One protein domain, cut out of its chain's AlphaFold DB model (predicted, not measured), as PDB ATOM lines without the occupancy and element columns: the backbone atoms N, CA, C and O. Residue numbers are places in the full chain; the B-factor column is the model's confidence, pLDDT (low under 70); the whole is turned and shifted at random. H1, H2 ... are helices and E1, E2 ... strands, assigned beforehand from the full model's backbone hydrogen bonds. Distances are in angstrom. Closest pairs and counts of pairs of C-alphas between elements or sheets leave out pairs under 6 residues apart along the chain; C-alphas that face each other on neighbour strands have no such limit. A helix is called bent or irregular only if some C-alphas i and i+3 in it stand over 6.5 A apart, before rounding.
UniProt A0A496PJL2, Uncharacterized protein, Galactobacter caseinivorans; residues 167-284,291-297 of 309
ATOM      1  N   ALA A 167      -2.915 -89.274  57.688       93.44
ATOM      2  CA  ALA A 167      -2.737 -90.151  58.839       93.44
ATOM      3  C   ALA A 167      -1.284 -90.167  59.333       93.44
ATOM      4  O   ALA A 167      -1.055 -90.071  60.536       93.44
ATOM      5  N   LEU A 168      -0.303 -90.207  58.423       95.44
ATOM      6  CA  LEU A 168       1.123 -90.066  58.731       95.44
ATOM      7  C   LEU A 168       1.419 -88.699  59.363       95.44
ATOM      8  O   LEU A 168       2.066 -88.630  60.403       95.44
ATOM      9  N   ASP A 169       0.881 -87.624  58.788       95.44
ATOM     10  CA  ASP A 169       1.055 -86.256  59.283       95.44
ATOM     11  C   ASP A 169       0.461 -86.065  60.692       95.44
ATOM     12  O   ASP A 169       1.011 -85.338  61.519       95.44
ATOM     13  N   ALA A 170      -0.650 -86.749  60.992       93.19
ATOM     14  CA  ALA A 170      -1.232 -86.809  62.330       93.19
ATOM     15  C   ALA A 170      -0.419 -87.703  63.284       93.19
ATOM     16  O   ALA A 170      -0.209 -87.328  64.435       93.19
ATOM     17  N   ALA A 171       0.085 -88.844  62.811       94.00
ATOM     18  CA  ALA A 171       0.892 -89.779  63.594       94.00
ATOM     19  C   ALA A 171       2.270 -89.215  63.977       94.00
ATOM     20  O   ALA A 171       2.787 -89.546  65.037       94.00
ATOM     21  N   LEU A 172       2.850 -88.332  63.160       95.94
ATOM     22  CA  LEU A 172       4.073 -87.593  63.496       95.94
ATOM     23  C   LEU A 172       3.836 -86.504  64.558       95.94
ATOM     24  O   LEU A 172       4.765 -86.136  65.272       95.94
ATOM     25  N   LYS A 173       2.603 -85.984  64.666       95.50
ATOM     26  CA  LYS A 173       2.204 -84.979  65.670       95.50
ATOM     27  C   LYS A 173       1.809 -85.623  67.000       95.50
ATOM     28  O   LYS A 173       2.184 -85.114  68.050       95.50
ATOM     29  N   ASP A 174       1.085 -86.742  66.951       94.31
ATOM     30  CA  ASP A 174       0.735 -87.564  68.112       94.31
ATOM     31  C   ASP A 174       0.967 -89.061  67.810       94.31
ATOM     32  O   ASP A 174       0.047 -89.791  67.404       94.31
ATOM     33  N   PRO A 175       2.201 -89.557  68.024       92.38
ATOM     34  CA  PRO A 175       2.520 -90.962  67.797       92.38
ATOM     35  C   PRO A 175       1.862 -91.892  68.823       92.38
ATOM     36  O   PRO A 175       1.781 -93.093  68.579       92.38
ATOM     37  N   GLU A 176       1.359 -91.397  69.960       91.62
ATOM     38  CA  GLU A 176       0.679 -92.248  70.944       91.62
ATOM     39  C   GLU A 176      -0.742 -92.605  70.512       91.62
ATOM     40  O   GLU A 176      -1.160 -93.762  70.620       91.62
ATOM     41  N   VAL A 177      -1.492 -91.628  70.002       90.06
ATOM     42  CA  VAL A 177      -2.816 -91.867  69.420       90.06
ATOM     43  C   VAL A 177      -2.698 -92.810  68.223       90.06
ATOM     44  O   VAL A 177      -3.407 -93.817  68.182       90.06
ATOM     45  N   ALA A 178      -1.752 -92.574  67.309       91.38
ATOM     46  CA  ALA A 178      -1.533 -93.459  66.164       91.38
ATOM     47  C   ALA A 178      -1.114 -94.885  66.576       91.38
ATOM     48  O   ALA A 178      -1.695 -95.856  66.087       91.38
ATOM     49  N   TYR A 179      -0.181 -95.031  67.527       89.94
ATOM     50  CA  TYR A 179       0.242 -96.336  68.052       89.94
ATOM     51  C   TYR A 179      -0.924 -97.110  68.683       89.94
ATOM     52  O   TYR A 179      -1.052 -98.319  68.481       89.94
ATOM     53  N   ARG A 180      -1.823 -96.431  69.413       89.06
ATOM     54  CA  ARG A 180      -3.027 -97.059  69.983       89.06
ATOM     55  C   ARG A 180      -4.028 -97.477  68.907       89.06
ATOM     56  O   ARG A 180      -4.492 -98.617  68.953       89.06
ATOM     57  N   ILE A 181      -4.324 -96.608  67.934       87.62
ATOM     58  CA  ILE A 181      -5.279 -96.884  66.843       87.62
ATOM     59  C   ILE A 181      -4.817 -98.066  65.981       87.62
ATOM     60  O   ILE A 181      -5.604 -98.975  65.720       87.62
ATOM     61  N   LEU A 182      -3.539 -98.096  65.591       86.56
ATOM     62  CA  LEU A 182      -2.963 -99.176  64.783       86.56
ATOM     63  C   LEU A 182      -2.782-100.500  65.547       86.56
ATOM     64  O   LEU A 182      -2.465-101.521  64.937       86.56
ATOM     65  N   GLY A 183      -2.987-100.516  66.868       85.69
ATOM     66  CA  GLY A 183      -2.843-101.719  67.687       85.69
ATOM     67  C   GLY A 183      -1.399-102.049  68.073       85.69
ATOM     68  O   GLY A 183      -1.083-103.217  68.287       85.69
ATOM     69  N   GLY A 184      -0.525-101.043  68.195       82.69
ATOM     70  CA  GLY A 184       0.903-101.180  68.509       82.69
ATOM     71  C   GLY A 184       1.209-101.986  69.772       82.69
ATOM     72  O   GLY A 184       2.179-102.733  69.805       82.69
ATOM     73  N   TYR A 185       0.316-101.969  70.762       78.81
ATOM     74  CA  TYR A 185       0.386-102.818  71.960       78.81
ATOM     75  C   TYR A 185       0.287-104.338  71.682       78.81
ATOM     76  O   TYR A 185       0.499-105.140  72.587       78.81
ATOM     77  N   ARG A 186      -0.035-104.748  70.446       78.69
ATOM     78  CA  ARG A 186      -0.011-106.143  69.955       78.69
ATOM     79  C   ARG A 186       1.151-106.418  68.989       78.69
ATOM     80  O   ARG A 186       1.230-107.508  68.420       78.69
ATOM     81  N   SER A 187       2.004-105.424  68.752       76.69
ATOM     82  CA  SER A 187       3.133-105.502  67.828       76.69
ATOM     83  C   SER A 187       4.387-106.087  68.491       76.69
ATOM     84  O   SER A 187       4.374-106.466  69.662       76.69
ATOM     85  N   GLY A 188       5.462-106.220  67.717       74.25
ATOM     86  CA  GLY A 188       6.767-106.704  68.168       74.25
ATOM     87  C   GLY A 188       7.775-105.588  68.444       74.25
ATOM     88  O   GLY A 188       8.945-105.898  68.645       74.25
ATOM     89  N   PHE A 189       7.345-104.325  68.416       78.06
ATOM     90  CA  PHE A 189       8.191-103.143  68.568       78.06
ATOM     91  C   PHE A 189       7.619-102.178  69.617       78.06
ATOM     92  O   PHE A 189       6.428-102.184  69.928       78.06
ATOM     93  N   SER A 190       8.489-101.353  70.185       88.06
ATOM     94  CA  SER A 190       8.173-100.338  71.190       88.06
ATOM     95  C   SER A 190       7.580 -99.057  70.584       88.06
ATOM     96  O   SER A 190       7.684 -98.797  69.386       88.06
ATOM     97  N   ARG A 191       7.007 -98.185  71.430       89.25
ATOM     98  CA  ARG A 191       6.550 -96.843  71.015       89.25
ATOM     99  C   ARG A 191       7.683 -95.985  70.431       89.25
ATOM    100  O   ARG A 191       7.421 -95.188  69.538       89.25
ATOM    101  N   GLN A 192       8.918 -96.152  70.908       90.88
ATOM    102  CA  GLN A 192      10.077 -95.439  70.363       90.88
ATOM    103  C   GLN A 192      10.420 -95.949  68.954       90.88
ATOM    104  O   GLN A 192      10.473 -95.159  68.017       90.88
ATOM    105  N   GLU A 193      10.543 -97.269  68.779       89.25
ATOM    106  CA  GLU A 193      10.790 -97.888  67.465       89.25
ATOM    107  C   GLU A 193       9.653 -97.598  66.462       89.25
ATOM    108  O   GLU A 193       9.875 -97.608  65.252       89.25
ATOM    109  N   PHE A 194       8.427 -97.329  66.932       90.56
ATOM    110  CA  PHE A 194       7.313 -96.856  66.103       90.56
ATOM    111  C   PHE A 194       7.521 -95.420  65.598       90.56
ATOM    112  O   PHE A 194       7.400 -95.178  64.401       90.56
ATOM    113  N   ASP A 195       7.859 -94.481  66.486       93.44
ATOM    114  CA  ASP A 195       8.132 -93.078  66.144       93.44
ATOM    115  C   ASP A 195       9.337 -92.946  65.189       93.44
ATOM    116  O   ASP A 195       9.255 -92.281  64.154       93.44
ATOM    117  N   GLU A 196      10.425 -93.671  65.460       91.62
ATOM    118  CA  GLU A 196      11.592 -93.758  64.569       91.62
ATOM    119  C   GLU A 196      11.212 -94.271  63.165       91.62
ATOM    120  O   GLU A 196      11.643 -93.714  62.152       91.62
ATOM    121  N   GLN A 197      10.342 -95.283  63.080       89.94
ATOM    122  CA  GLN A 197       9.851 -95.809  61.802       89.94
ATOM    123  C   GLN A 197       8.886 -94.861  61.073       89.94
ATOM    124  O   GLN A 197       8.926 -94.811  59.843       89.94
ATOM    125  N   LEU A 198       8.055 -94.086  61.780       93.31
ATOM    126  CA  LEU A 198       7.220 -93.046  61.160       93.31
ATOM    127  C   LEU A 198       8.075 -91.923  60.558       93.31
ATOM    128  O   LEU A 198       7.813 -91.484  59.437       93.31
ATOM    129  N   LYS A 199       9.127 -91.492  61.265       95.00
ATOM    130  CA  LYS A 199      10.099 -90.507  60.763       95.00
ATOM    131  C   LYS A 199      10.824 -91.024  59.519       95.00
ATOM    132  O   LYS A 199      10.853 -90.336  58.501       95.00
ATOM    133  N   GLY A 200      11.299 -92.271  59.560       87.75
ATOM    134  CA  GLY A 200      11.904 -92.953  58.413       87.75
ATOM    135  C   GLY A 200      10.980 -93.063  57.194       87.75
ATOM    136  O   GLY A 200      11.390 -92.771  56.068       87.75
ATOM    137  N   LEU A 201       9.706 -93.405  57.419       91.38
ATOM    138  CA  LEU A 201       8.682 -93.419  56.372       91.38
ATOM    139  C   LEU A 201       8.480 -92.030  55.759       91.38
ATOM    140  O   LEU A 201       8.393 -91.918  54.539       91.38
ATOM    141  N   ASN A 202       8.424 -90.982  56.582       95.31
ATOM    142  CA  ASN A 202       8.240 -89.609  56.122       95.31
ATOM    143  C   ASN A 202       9.423 -89.116  55.271       95.31
ATOM    144  O   ASN A 202       9.220 -88.573  54.185       95.31
ATOM    145  N   GLU A 203      10.661 -89.369  55.709       93.00
ATOM    146  CA  GLU A 203      11.863 -89.078  54.913       93.00
ATOM    147  C   GLU A 203      11.882 -89.848  53.589       93.00
ATOM    148  O   GLU A 203      12.189 -89.286  52.536       93.00
ATOM    149  N   GLY A 204      11.532 -91.134  53.632       86.81
ATOM    150  CA  GLY A 204      11.458 -91.973  52.446       86.81
ATOM    151  C   GLY A 204      10.370 -91.537  51.466       86.81
ATOM    152  O   GLY A 204      10.606 -91.532  50.261       86.81
ATOM    153  N   LEU A 205       9.207 -91.104  51.958       91.56
ATOM    154  CA  LEU A 205       8.131 -90.561  51.129       91.56
ATOM    155  C   LEU A 205       8.530 -89.226  50.484       91.56
ATOM    156  O   LEU A 205       8.289 -89.032  49.295       91.56
ATOM    157  N   ALA A 206       9.219 -88.354  51.225       93.19
ATOM    158  CA  ALA A 206       9.773 -87.116  50.681       93.19
ATOM    159  C   ALA A 206      10.846 -87.373  49.603       93.19
ATOM    160  O   ALA A 206      10.954 -86.604  48.649       93.19
ATOM    161  N   GLU A 207      11.636 -88.449  49.707       87.75
ATOM    162  CA  GLU A 207      12.538 -88.867  48.623       87.75
ATOM    163  C   GLU A 207      11.767 -89.471  47.437       87.75
ATOM    164  O   GLU A 207      12.069 -89.150  46.288       87.75
ATOM    165  N   ALA A 208      10.722 -90.268  47.687       84.94
ATOM    166  CA  ALA A 208       9.857 -90.807  46.637       84.94
ATOM    167  C   ALA A 208       9.202 -89.693  45.798       84.94
ATOM    168  O   ALA A 208       9.166 -89.801  44.571       84.94
ATOM    169  N   ASP A 209       8.755 -88.601  46.430       90.06
ATOM    170  CA  ASP A 209       8.221 -87.418  45.740       90.06
ATOM    171  C   ASP A 209       9.265 -86.767  44.813       90.06
ATOM    172  O   ASP A 209       8.968 -86.476  43.650       90.06
ATOM    173  N   LYS A 210      10.520 -86.614  45.267       88.19
ATOM    174  CA  LYS A 210      11.624 -86.107  44.422       88.19
ATOM    175  C   LYS A 210      11.908 -87.032  43.237       88.19
ATOM    176  O   LYS A 210      12.140 -86.553  42.127       88.19
ATOM    177  N   VAL A 211      11.891 -88.350  43.451       80.94
ATOM    178  CA  VAL A 211      12.095 -89.343  42.383       80.94
ATOM    179  C   VAL A 211      10.943 -89.296  41.376       80.94
ATOM    180  O   VAL A 211      11.191 -89.281  40.169       80.94
ATOM    181  N   ALA A 212       9.693 -89.203  41.837       82.38
ATOM    182  CA  ALA A 212       8.517 -89.093  40.976       82.38
ATOM    183  C   ALA A 212       8.561 -87.837  40.088       82.38
ATOM    184  O   ALA A 212       8.304 -87.928  38.883       82.38
ATOM    185  N   ALA A 213       8.973 -86.694  40.651       82.94
ATOM    186  CA  ALA A 213       9.089 -85.416  39.948       82.94
ATOM    187  C   ALA A 213      10.016 -85.461  38.714       82.94
ATOM    188  O   ALA A 213       9.770 -84.747  37.741       82.94
ATOM    189  N   VAL A 214      11.048 -86.317  38.722       76.12
ATOM    190  CA  VAL A 214      12.017 -86.462  37.614       76.12
ATOM    191  C   VAL A 214      11.809 -87.722  36.754       76.12
ATOM    192  O   VAL A 214      12.341 -87.809  35.639       76.12
ATOM    193  N   ARG A 215      11.045 -88.714  37.242       67.38
ATOM    194  CA  ARG A 215      10.853 -90.029  36.594       67.38
ATOM    195  C   ARG A 215       9.823 -90.026  35.466       67.38
ATOM    196  O   ARG A 215      10.040 -90.708  34.462       67.38
ATOM    197  N   CYS A 216       8.718 -89.303  35.598       60.84
ATOM    198  CA  CYS A 216       7.604 -89.440  34.658       60.84
ATOM    199  C   CYS A 216       7.631 -88.359  33.570       60.84
ATOM    200  O   CYS A 216       7.722 -87.168  33.862       60.84
ATOM    201  N   SER A 217       7.550 -88.775  32.303       59.88
ATOM    202  CA  SER A 217       7.472 -87.872  31.146       59.88
ATOM    203  C   SER A 217       6.220 -86.994  31.237       59.88
ATOM    204  O   SER A 217       6.334 -85.767  31.290       59.88
ATOM    205  N   LEU A 218       5.052 -87.628  31.366       62.09
ATOM    206  CA  LEU A 218       3.763 -86.975  31.601       62.09
ATOM    207  C   LEU A 218       3.668 -86.425  33.030       62.09
ATOM    208  O   LEU A 218       3.963 -87.134  33.995       62.09
ATOM    209  N   ALA A 219       3.224 -85.173  33.157       71.06
ATOM    210  CA  ALA A 219       3.136 -84.463  34.434       71.06
ATOM    211  C   ALA A 219       2.159 -85.124  35.422       71.06
ATOM    212  O   ALA A 219       2.489 -85.270  36.594       71.06
ATOM    213  N   GLU A 220       1.014 -85.611  34.941       71.19
ATOM    214  CA  GLU A 220      -0.002 -86.343  35.724       71.19
ATOM    215  C   GLU A 220       0.516 -87.618  36.416       71.19
ATOM    216  O   GLU A 220      -0.063 -88.079  37.395       71.19
ATOM    217  N   ASN A 221       1.628 -88.177  35.928       73.31
ATOM    218  CA  ASN A 221       2.259 -89.365  36.489       73.31
ATOM    219  C   ASN A 221       3.404 -89.028  37.465       73.31
ATOM    220  O   ASN A 221       3.920 -89.934  38.115       73.31
ATOM    221  N   ARG A 222       3.796 -87.752  37.621       83.38
ATOM    222  CA  ARG A 222       4.869 -87.294  38.532       83.38
ATOM    223  C   ARG A 222       4.395 -87.224  39.990       83.38
ATOM    224  O   ARG A 222       4.453 -86.176  40.625       83.38
ATOM    225  N   VAL A 223       3.910 -88.344  40.516       86.56
ATOM    226  CA  VAL A 223       3.363 -88.461  41.873       86.56
ATOM    227  C   VAL A 223       3.952 -89.675  42.589       86.56
ATOM    228  O   VAL A 223       4.088 -90.739  41.985       86.56
ATOM    229  N   ALA A 224       4.280 -89.541  43.877       88.81
ATOM    230  CA  ALA A 224       4.435 -90.694  44.756       88.81
ATOM    231  C   ALA A 224       3.148 -90.892  45.567       88.81
ATOM    232  O   ALA A 224       2.600 -89.940  46.129       88.81
ATOM    233  N   GLN A 225       2.643 -92.122  45.621       89.62
ATOM    234  CA  GLN A 225       1.394 -92.444  46.316       89.62
ATOM    235  C   GLN A 225       1.682 -93.385  47.485       89.62
ATOM    236  O   GLN A 225       2.046 -94.538  47.265       89.62
ATOM    237  N   LEU A 226       1.512 -92.910  48.722       92.12
ATOM    238  CA  LEU A 226       1.498 -93.771  49.905       92.12
ATOM    239  C   LEU A 226       0.144 -94.488  49.928       92.12
ATOM    240  O   LEU A 226      -0.872 -93.879  50.221       92.12
ATOM    241  N   VAL A 227       0.108 -95.761  49.548       87.31
ATOM    242  CA  VAL A 227      -1.138 -96.531  49.385       87.31
ATOM    243  C   VAL A 227      -1.426 -97.456  50.567       87.31
ATOM    244  O   VAL A 227      -2.252 -98.353  50.452       87.31
ATOM    245  N   GLY A 228      -0.761 -97.268  51.703       82.38
ATOM    246  CA  GLY A 228      -1.080 -97.983  52.934       82.38
ATOM    247  C   GLY A 228      -0.027 -97.805  54.017       82.38
ATOM    248  O   GLY A 228       1.168 -97.725  53.720       82.38
ATOM    249  N   LEU A 229      -0.497 -97.801  55.261       86.44
ATOM    250  CA  LEU A 229       0.263 -97.850  56.503       86.44
ATOM    251  C   LEU A 229      -0.511 -98.763  57.470       86.44
ATOM    252  O   LEU A 229      -1.702 -98.580  57.709       86.44
ATOM    253  N   ARG A 230       0.122 -99.813  57.996       83.69
ATOM    254  CA  ARG A 230      -0.539-100.750  58.921       83.69
ATOM    255  C   ARG A 230       0.450-101.561  59.728       83.69
ATOM    256  O   ARG A 230       1.569-101.807  59.286       83.69
ATOM    257  N   ILE A 231      -0.009-102.081  60.860       81.62
ATOM    258  CA  ILE A 231       0.700-103.154  61.553       81.62
ATOM    259  C   ILE A 231       0.288-104.491  60.929       81.62
ATOM    260  O   ILE A 231      -0.897-104.816  60.851       81.62
ATOM    261  N   ALA A 232       1.276-105.255  60.474       76.00
ATOM    262  CA  ALA A 232       1.118-106.594  59.919       76.00
ATOM    263  C   ALA A 232       2.225-107.486  60.478       76.00
ATOM    264  O   ALA A 232       3.352-107.027  60.624       76.00
ATOM    265  N   ASP A 233       1.903-108.727  60.842       72.94
ATOM    266  CA  ASP A 233       2.883-109.729  61.294       72.94
ATOM    267  C   ASP A 233       3.868-109.213  62.364       72.94
ATOM    268  O   ASP A 233       5.044-109.568  62.406       72.94
ATOM    269  N   LYS A 234       3.329-108.385  63.273       76.75
ATOM    270  CA  LYS A 234       4.011-107.687  64.378       76.75
ATOM    271  C   LYS A 234       4.975-106.557  63.981       76.75
ATOM    272  O   LYS A 234       5.591-105.988  64.877       76.75
ATOM    273  N   ALA A 235       5.057-106.168  62.713       75.62
ATOM    274  CA  ALA A 235       5.874-105.055  62.231       75.62
ATOM    275  C   ALA A 235       5.027-103.891  61.684       75.62
ATOM    276  O   ALA A 235       3.866-104.076  61.316       75.62
ATOM    277  N   LEU A 236       5.598-102.680  61.656       83.62
ATOM    278  CA  LEU A 236       4.982-101.537  60.988       83.62
ATOM    279  C   LEU A 236       5.319-101.615  59.500       83.62
ATOM    280  O   LEU A 236       6.484-101.724  59.120       83.62
ATOM    281  N   THR A 237       4.285-101.574  58.672       82.69
ATOM    282  CA  THR A 237       4.374-101.796  57.231       82.69
ATOM    283  C   THR A 237       3.775-100.615  56.488       82.69
ATOM    284  O   THR A 237       2.774-100.049  56.926       82.69
ATOM    285  N   ALA A 238       4.386-100.239  55.370       86.25
ATOM    286  CA  ALA A 238       3.895 -99.181  54.500       86.25
ATOM    287  C   ALA A 238       4.199 -99.515  53.040       86.25
ATOM    288  O   ALA A 238       5.178-100.212  52.767       86.25
ATOM    289  N   SER A 239       3.396 -98.988  52.114       84.88
ATOM    290  CA  SER A 239       3.573 -99.206  50.674       84.88
ATOM    291  C   SER A 239       3.497 -97.901  49.891       84.88
ATOM    292  O   SER A 239       2.488 -97.202  49.933       84.88
ATOM    293  N   ILE A 240       4.558 -97.596  49.141       84.75
ATOM    294  CA  ILE A 240       4.668 -96.406  48.289       84.75
ATOM    295  C   ILE A 240       4.719 -96.838  46.815       84.75
ATOM    296  O   ILE A 240       5.439 -97.768  46.459       84.75
ATOM    297  N   SER A 241       3.965 -96.146  45.963       83.38
ATOM    298  CA  SER A 241       4.061 -96.171  44.497       83.38
ATOM    299  C   SER A 241       4.866 -94.969  44.000       83.38
ATOM    300  O   SER A 241       4.762 -93.892  44.587       83.38
ATOM    301  N   ILE A 242       5.601 -95.118  42.893       81.81
ATOM    302  CA  ILE A 242       6.231 -94.007  42.161       81.81
ATOM    303  C   ILE A 242       5.653 -94.007  40.744       81.81
ATOM    304  O   ILE A 242       6.039 -94.820  39.904       81.81
ATOM    305  N   GLY A 243       4.737 -93.080  40.489       77.44
ATOM    306  CA  GLY A 243       3.807 -93.121  39.365       77.44
ATOM    307  C   GLY A 243       2.361 -93.151  39.861       77.44
ATOM    308  O   GLY A 243       2.089 -93.558  40.997       77.44
ATOM    309  N   ASN A 244       1.424 -92.735  39.007       83.81
ATOM    310  CA  ASN A 244       0.002 -92.792  39.328       83.81
ATOM    311  C   ASN A 244      -0.532 -94.222  39.150       83.81
ATOM    312  O   ASN A 244      -0.697 -94.701  38.029       83.81
ATOM    313  N   MET A 245      -0.814 -94.898  40.261       83.00
ATOM    314  CA  MET A 245      -1.311 -96.275  40.281       83.00
ATOM    315  C   MET A 245      -2.760 -96.388  39.768       83.00
ATOM    316  O   MET A 245      -3.139 -97.454  39.298       83.00
ATOM    317  N   ASP A 246      -3.543 -95.300  39.780       85.06
ATOM    318  CA  ASP A 246      -4.911 -95.280  39.224       85.06
ATOM    319  C   ASP A 246      -4.941 -95.315  37.683       85.06
ATOM    320  O   ASP A 246      -5.977 -95.610  37.091       85.06
ATOM    321  N   THR A 247      -3.814 -95.013  37.028       81.75
ATOM    322  CA  THR A 247      -3.666 -94.970  35.559       81.75
ATOM    323  C   THR A 247      -2.492 -95.822  35.060       81.75
ATOM    324  O   THR A 247      -2.021 -95.643  33.937       81.75
ATOM    325  N   ALA A 248      -1.964 -96.719  35.898       73.19
ATOM    326  CA  ALA A 248      -0.805 -97.541  35.569       73.19
ATOM    327  C   ALA A 248      -1.201 -98.769  34.735       73.19
ATOM    328  O   ALA A 248      -1.993 -99.596  35.177       73.19
ATOM    329  N   ASN A 249      -0.582 -98.927  33.561       65.56
ATOM    330  CA  ASN A 249      -0.797-100.095  32.696       65.56
ATOM    331  C   ASN A 249       0.078-101.302  33.074       65.56
ATOM    332  O   ASN A 249      -0.284-102.433  32.767       65.56
ATOM    333  N   ASN A 250       1.219-101.081  33.738       62.34
ATOM    334  CA  ASN A 250       2.096-102.143  34.235       62.34
ATOM    335  C   ASN A 250       2.494-101.885  35.704       62.34
ATOM    336  O   ASN A 250       2.354-100.779  36.235       62.34
ATOM    337  N   VAL A 251       2.968-102.932  36.382       65.75
ATOM    338  CA  VAL A 251       3.259-102.958  37.825       65.75
ATOM    339  C   VAL A 251       4.547-103.756  38.046       65.75
ATOM    340  O   VAL A 251       4.646-104.902  37.619       65.75
ATOM    341  N   THR A 252       5.539-103.166  38.720       61.12
ATOM    342  CA  THR A 252       6.832-103.808  39.026       61.12
ATOM    343  C   THR A 252       7.047-103.782  40.533       61.12
ATOM    344  O   THR A 252       7.120-102.703  41.112       61.12
ATOM    345  N   VAL A 253       7.115-104.938  41.190       63.84
ATOM    346  CA  VAL A 253       7.266-105.019  42.654       63.84
ATOM    347  C   VAL A 253       8.748-104.996  43.039       63.84
ATOM    348  O   VAL A 253       9.549-105.657  42.385       63.84
ATOM    349  N   ASN A 254       9.104-104.302  44.122       64.44
ATOM    350  CA  ASN A 254      10.365-104.523  44.834       64.44
ATOM    351  C   ASN A 254      10.020-104.942  46.262       64.44
ATOM    352  O   ASN A 254       9.513-104.121  47.023       64.44
ATOM    353  N   VAL A 255      10.261-106.206  46.610       62.44
ATOM    354  CA  VAL A 255      10.030-106.718  47.965       62.44
ATOM    355  C   VAL A 255      11.342-106.598  48.752       62.44
ATOM    356  O   VAL A 255      12.315-107.260  48.388       62.44
ATOM    357  N   PRO A 256      11.402-105.769  49.809       59.81
ATOM    358  CA  PRO A 256      12.578-105.633  50.662       59.81
ATOM    359  C   PRO A 256      12.984-106.940  51.347       59.81
ATOM    360  O   PRO A 256      12.172-107.843  51.553       59.81
ATOM    361  N   GLY A 257      14.249-107.017  51.763       55.44
ATOM    362  CA  GLY A 257      14.759-108.148  52.534       55.44
ATOM    363  C   GLY A 257      14.145-108.240  53.935       55.44
ATOM    364  O   GLY A 257      13.685-107.253  54.507       55.44
ATOM    365  N   ALA A 258      14.210-109.429  54.540       52.78
ATOM    366  CA  ALA A 258      13.566-109.767  55.821       52.78
ATOM    367  C   ALA A 258      14.109-109.043  57.082       52.78
ATOM    368  O   ALA A 258      13.791-109.443  58.201       52.78
ATOM    369  N   GLN A 259      14.933-108.005  56.919       62.47
ATOM    370  CA  GLN A 259      15.420-107.124  57.990       62.47
ATOM    371  C   GLN A 259      15.182-105.631  57.692       62.47
ATOM    372  O   GLN A 259      15.606-104.775  58.463       62.47
ATOM    373  N   THR A 260      14.523-105.289  56.578       68.69
ATOM    374  CA  THR A 260      14.272-103.891  56.215       68.69
ATOM    375  C   THR A 260      13.065-103.343  56.984       68.69
ATOM    376  O   THR A 260      11.944-103.852  56.875       68.69
ATOM    377  N   THR A 261      13.296-102.279  57.752       74.75
ATOM    378  CA  THR A 261      12.274-101.502  58.469       74.75
ATOM    379  C   THR A 261      12.069-100.150  57.785       74.75
ATOM    380  O   THR A 261      12.860 -99.745  56.932       74.75
ATOM    381  N   LEU A 262      11.026 -99.409  58.171       77.12
ATOM    382  CA  LEU A 262      10.699 -98.126  57.535       77.12
ATOM    383  C   LEU A 262      11.788 -97.045  57.677       77.12
ATOM    384  O   LEU A 262      11.775 -96.090  56.903       77.12
ATOM    385  N   THR A 263      12.768 -97.204  58.576       80.75
ATOM    386  CA  THR A 263      13.944 -96.315  58.640       80.75
ATOM    387  C   THR A 263      14.828 -96.414  57.393       80.75
ATOM    388  O   THR A 263      15.433 -95.422  57.000       80.75
ATOM    389  N   SER A 264      14.828 -97.554  56.693       78.06
ATOM    390  CA  SER A 264      15.559 -97.751  55.432       78.06
ATOM    391  C   SER A 264      14.789 -97.297  54.177       78.06
ATOM    392  O   SER A 264      15.288 -97.483  53.065       78.06
ATOM    393  N   MET A 265      13.580 -96.722  54.299       74.62
ATOM    394  CA  MET A 265      12.744 -96.352  53.137       74.62
ATOM    395  C   MET A 265      13.479 -95.409  52.168       74.62
ATOM    396  O   MET A 265      13.370 -95.559  50.955       74.62
ATOM    397  N   LYS A 266      14.262 -94.461  52.690       79.19
ATOM    398  CA  LYS A 266      15.043 -93.486  51.911       79.19
ATOM    399  C   LYS A 266      16.116 -94.132  51.027       79.19
ATOM    400  O   LYS A 266      16.247 -93.780  49.851       79.19
ATOM    401  N   ASP A 267      16.827 -95.121  51.560       79.69
ATOM    402  CA  ASP A 267      17.846 -95.869  50.817       79.69
ATOM    403  C   ASP A 267      17.189 -96.763  49.761       79.69
ATOM    404  O   ASP A 267      17.643 -96.821  48.618       79.69
ATOM    405  N   GLN A 268      16.046 -97.374  50.098       75.31
ATOM    406  CA  GLN A 268      15.226 -98.105  49.132       75.31
ATOM    407  C   GLN A 268      14.774 -97.195  47.982       75.31
ATOM    408  O   GLN A 268      14.966 -97.558  46.826       75.31
ATOM    409  N   MET A 269      14.259 -95.988  48.247       77.25
ATOM    410  CA  MET A 269      13.873 -95.040  47.184       77.25
ATOM    411  C   MET A 269      15.070 -94.585  46.335       77.25
ATOM    412  O   MET A 269      14.938 -94.411  45.121       77.25
ATOM    413  N   SER A 270      16.257 -94.478  46.936       76.50
ATOM    414  CA  SER A 270      17.509 -94.209  46.219       76.50
ATOM    415  C   SER A 270      17.913 -95.372  45.295       76.50
ATOM    416  O   SER A 270      18.372 -95.138  44.176       76.50
ATOM    417  N   ALA A 271      17.661 -96.622  45.698       71.94
ATOM    418  CA  ALA A 271      17.819 -97.797  44.839       71.94
ATOM    419  C   ALA A 271      16.748 -97.872  43.727       71.94
ATOM    420  O   ALA A 271      17.074 -98.185  42.581       71.94
ATOM    421  N   VAL A 272      15.488 -97.500  44.002       69.50
ATOM    422  CA  VAL A 272      14.450 -97.389  42.952       69.50
ATOM    423  C   VAL A 272      14.855 -96.358  41.892       69.50
ATOM    424  O   VAL A 272      14.666 -96.581  40.693       69.50
ATOM    425  N   LYS A 273      15.456 -95.238  42.313       69.88
ATOM    426  CA  LYS A 273      15.976 -94.192  41.423       69.88
ATOM    427  C   LYS A 273      17.074 -94.719  40.494       69.88
ATOM    428  O   LYS A 273      17.006 -94.455  39.294       69.88
ATOM    429  N   SER A 274      18.053 -95.478  40.997       67.00
ATOM    430  CA  SER A 274      19.129 -96.027  40.155       67.00
ATOM    431  C   SER A 274      18.617 -97.086  39.171       67.00
ATOM    432  O   SER A 274      18.927 -97.004  37.982       67.00
ATOM    433  N   GLN A 275      17.742 -97.999  39.611       62.97
ATOM    434  CA  GLN A 275      17.081 -98.975  38.729       62.97
ATOM    435  C   GLN A 275      16.246 -98.291  37.634       62.97
ATOM    436  O   GLN A 275      16.298 -98.679  36.469       62.97
ATOM    437  N   THR A 276      15.524 -97.222  37.981       59.78
ATOM    438  CA  THR A 276      14.746 -96.413  37.027       59.78
ATOM    439  C   THR A 276      15.631 -95.765  35.961       59.78
ATOM    440  O   THR A 276      15.268 -95.749  34.783       59.78
ATOM    441  N   LEU A 277      16.783 -95.211  36.357       62.06
ATOM    442  CA  LEU A 277      17.731 -94.592  35.429       62.06
ATOM    443  C   LEU A 277      18.330 -95.632  34.471       62.06
ATOM    444  O   LEU A 277      18.390 -95.369  33.271       62.06
ATOM    445  N   ALA A 278      18.663 -96.826  34.970       58.34
ATOM    446  CA  ALA A 278      19.107 -97.940  34.133       58.34
ATOM    447  C   ALA A 278      18.019 -98.383  33.133       58.34
ATOM    448  O   ALA A 278      18.292 -98.520  31.945       58.34
ATOM    449  N   MET A 279      16.761 -98.530  33.566       55.97
ATOM    450  CA  MET A 279      15.654 -98.883  32.661       55.97
ATOM    451  C   MET A 279      15.430 -97.839  31.550       55.97
ATOM    452  O   MET A 279      15.090 -98.209  30.427       55.97
ATOM    453  N   ARG A 280      15.667 -96.545  31.821       57.16
ATOM    454  CA  ARG A 280      15.632 -95.499  30.783       57.16
ATOM    455  C   ARG A 280      16.745 -95.670  29.742       57.16
ATOM    456  O   ARG A 280      16.479 -95.470  28.561       57.16
ATOM    457  N   SER A 281      17.965 -96.037  30.147       51.28
ATOM    458  CA  SER A 281      19.104 -96.134  29.217       51.28
ATOM    459  C   SER A 281      19.013 -97.302  28.229       51.28
ATOM    460  O   SER A 281      19.623 -97.228  27.170       51.28
ATOM    461  N   VAL A 282      18.232 -98.349  28.526       47.16
ATOM    462  CA  VAL A 282      17.981 -99.484  27.606       47.16
ATOM    463  C   VAL A 282      16.781 -99.277  26.665       47.16
ATOM    464  O   VAL A 282      16.333-100.219  26.020       47.16
ATOM    465  N   GLY A 283      16.239 -98.057  26.563       40.03
ATOM    466  CA  GLY A 283      15.149 -97.754  25.622       40.03
ATOM    467  C   GLY A 283      13.810 -98.419  25.968       40.03
ATOM    468  O   GLY A 283      12.926 -98.513  25.118       40.03
ATOM    469  N   ALA A 284      13.636 -98.878  27.211       41.97
ATOM    470  CA  ALA A 284      12.412 -99.527  27.659       41.97
ATOM    471  C   ALA A 284      11.270 -98.506  27.836       41.97
ATOM    472  O   ALA A 284      10.991 -98.028  28.939       41.97
ATOM    473  N   TRP A 291       5.190 -99.732  39.308       33.28
ATOM    474  CA  TRP A 291       5.060 -99.884  40.761       33.28
ATOM    475  C   TRP A 291       5.534 -98.660  41.584       33.28
ATOM    476  O   TRP A 291       5.084 -97.546  41.353       33.28
ATOM    477  N   MET A 292       6.412 -98.777  42.587       31.19
ATOM    478  CA  MET A 292       7.248 -99.920  42.972       31.19
ATOM    479  C   MET A 292       7.037-100.277  44.446       31.19
ATOM    480  O   MET A 292       7.676 -99.721  45.337       31.19
ATOM    481  N   GLY A 293       6.109-101.209  44.688       32.78
ATOM    482  CA  GLY A 293       5.560-101.484  46.011       32.78
ATOM    483  C   GLY A 293       6.525-102.170  46.965       32.78
ATOM    484  O   GLY A 293       6.564-103.397  47.026       32.78
ATOM    485  N   SER A 294       7.220-101.362  47.758       31.17
ATOM    486  CA  SER A 294       7.893-101.818  48.970       31.17
ATOM    487  C   SER A 294       6.864-102.358  49.973       31.17
ATOM    488  O   SER A 294       5.873-101.692  50.278       31.17
ATOM    489  N   TRP A 295       7.098-103.569  50.474       30.67
ATOM    490  CA  TRP A 295       6.441-104.145  51.649       30.67
ATOM    491  C   TRP A 295       7.501-104.297  52.736       30.67
ATOM    492  O   TRP A 295       8.224-105.288  52.766       30.67
ATOM    493  N   MET A 296       7.638-103.302  53.608       36.00
ATOM    494  CA  MET A 296       8.560-103.399  54.745       36.00
ATOM    495  C   MET A 296       7.870-103.920  55.988       36.00
ATOM    496  O   MET A 296       6.682-103.681  56.175       36.00
ATOM    497  N   GLY A 297       8.653-104.567  56.850       27.84
ATOM    498  CA  GLY A 297       8.226-104.938  58.188       27.84
ATOM    499  C   GLY A 297       8.616-106.353  58.589       27.84
ATOM    500  O   GLY A 297       7.762-107.228  58.635       27.84
TER     501      GLY A 297
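What this domain is: This is residues 167 to 284 and 291 to 297 of the 309 residues of an uncharacterized protein of Galactobacter caseinivorans (UniProt A0A496PJL2). A ribbon of two antiparallel strands, the hairpin E1 and E2, packs on the long helix H3, and H4 runs side by side with H3 in the same direction. The short helices H1 and H2 pack on the first part of H3, at one end of the longest axis. The printed part has 125 residues with four named helices and two named strands, in the order H1 H2 H3 E1 E2 H4, and its class is mixed, helices and strands. It is compact, with a radius of gyration of the C-alphas of 15.1 A, and its outline is elongated, 49 by 27 by 21 A.

How they stand to each other: Begin with H1, residues 167 to 173, and H2, residues 175 to 181, which touch only at the corner by their tight link; their closest C-alphas, of Ala 171 and Ala 178, are 5.1 A apart. Next look at H3, residues 191 to 215, the hub, which touches three helices. With its residues 195 to 202 alone it touches H1, at a steep tilt of 55 degrees, opposite ways; the closest C-alphas, of Leu 172 and Leu 198, are 6.7 A apart. With residues 191 to 195 alone it touches H2, about perpendicular at 83 degrees; the closest C-alphas, of Pro 175 and Asp 195, are 6.2 A apart. Then find the hairpin of E1, residues 224 to 232, and E2, residues 235 to 242: N 227 and O 239 are within hydrogen-bond range at 2.8 A, and N 237 and O 230 at 2.8 A. The closest C-alphas of H3 and E2, of Ala 212 and Ile 242, are 5.5 A apart. Last, H4, residues 262 to 281, touches H3 at a shallow tilt of 17 degrees, the same way, with the C-alphas of Gly 204 and Lys 266 closest at 3.9 A. E1 and H4 are apart. The helix packing is mostly crossed, but only just: 1 of 3 pairs is at a shallow tilt. Every O i to N i+4 pair is within hydrogen-bond range in H2; H1 has 2 of 3, H3 20 of 21 and H4 14 of 16.

Where its parts are: Find C-alpha 167 at (-2.737, -90.151, 58.839), where H1 begins. H3 runs 35.4 A from C-alpha 191 at (6.550, -96.843, 71.015). E1 spans 22.2 A and E2 22.9 A. H4 spans 29.6 A to C-alpha 281 at (19.104, -96.134, 29.217), and is irregular: C-alphas 263 and 266 are 7.4 A apart.

The domain as a whole: The C-alphas farthest apart, of Tyr 185 and Gly 283, are 48.9 A apart. The link from E2 to H4, residues 243 to 261, is long. Residues 285 to 290 are not printed, and C-alphas 284 and 291 are 15.0 A apart across the cut. Mean pLDDT of the printed part is 76.1; residues 215 to 218, 249 to 260, 272 to 284 and 291 to 297 are under 70.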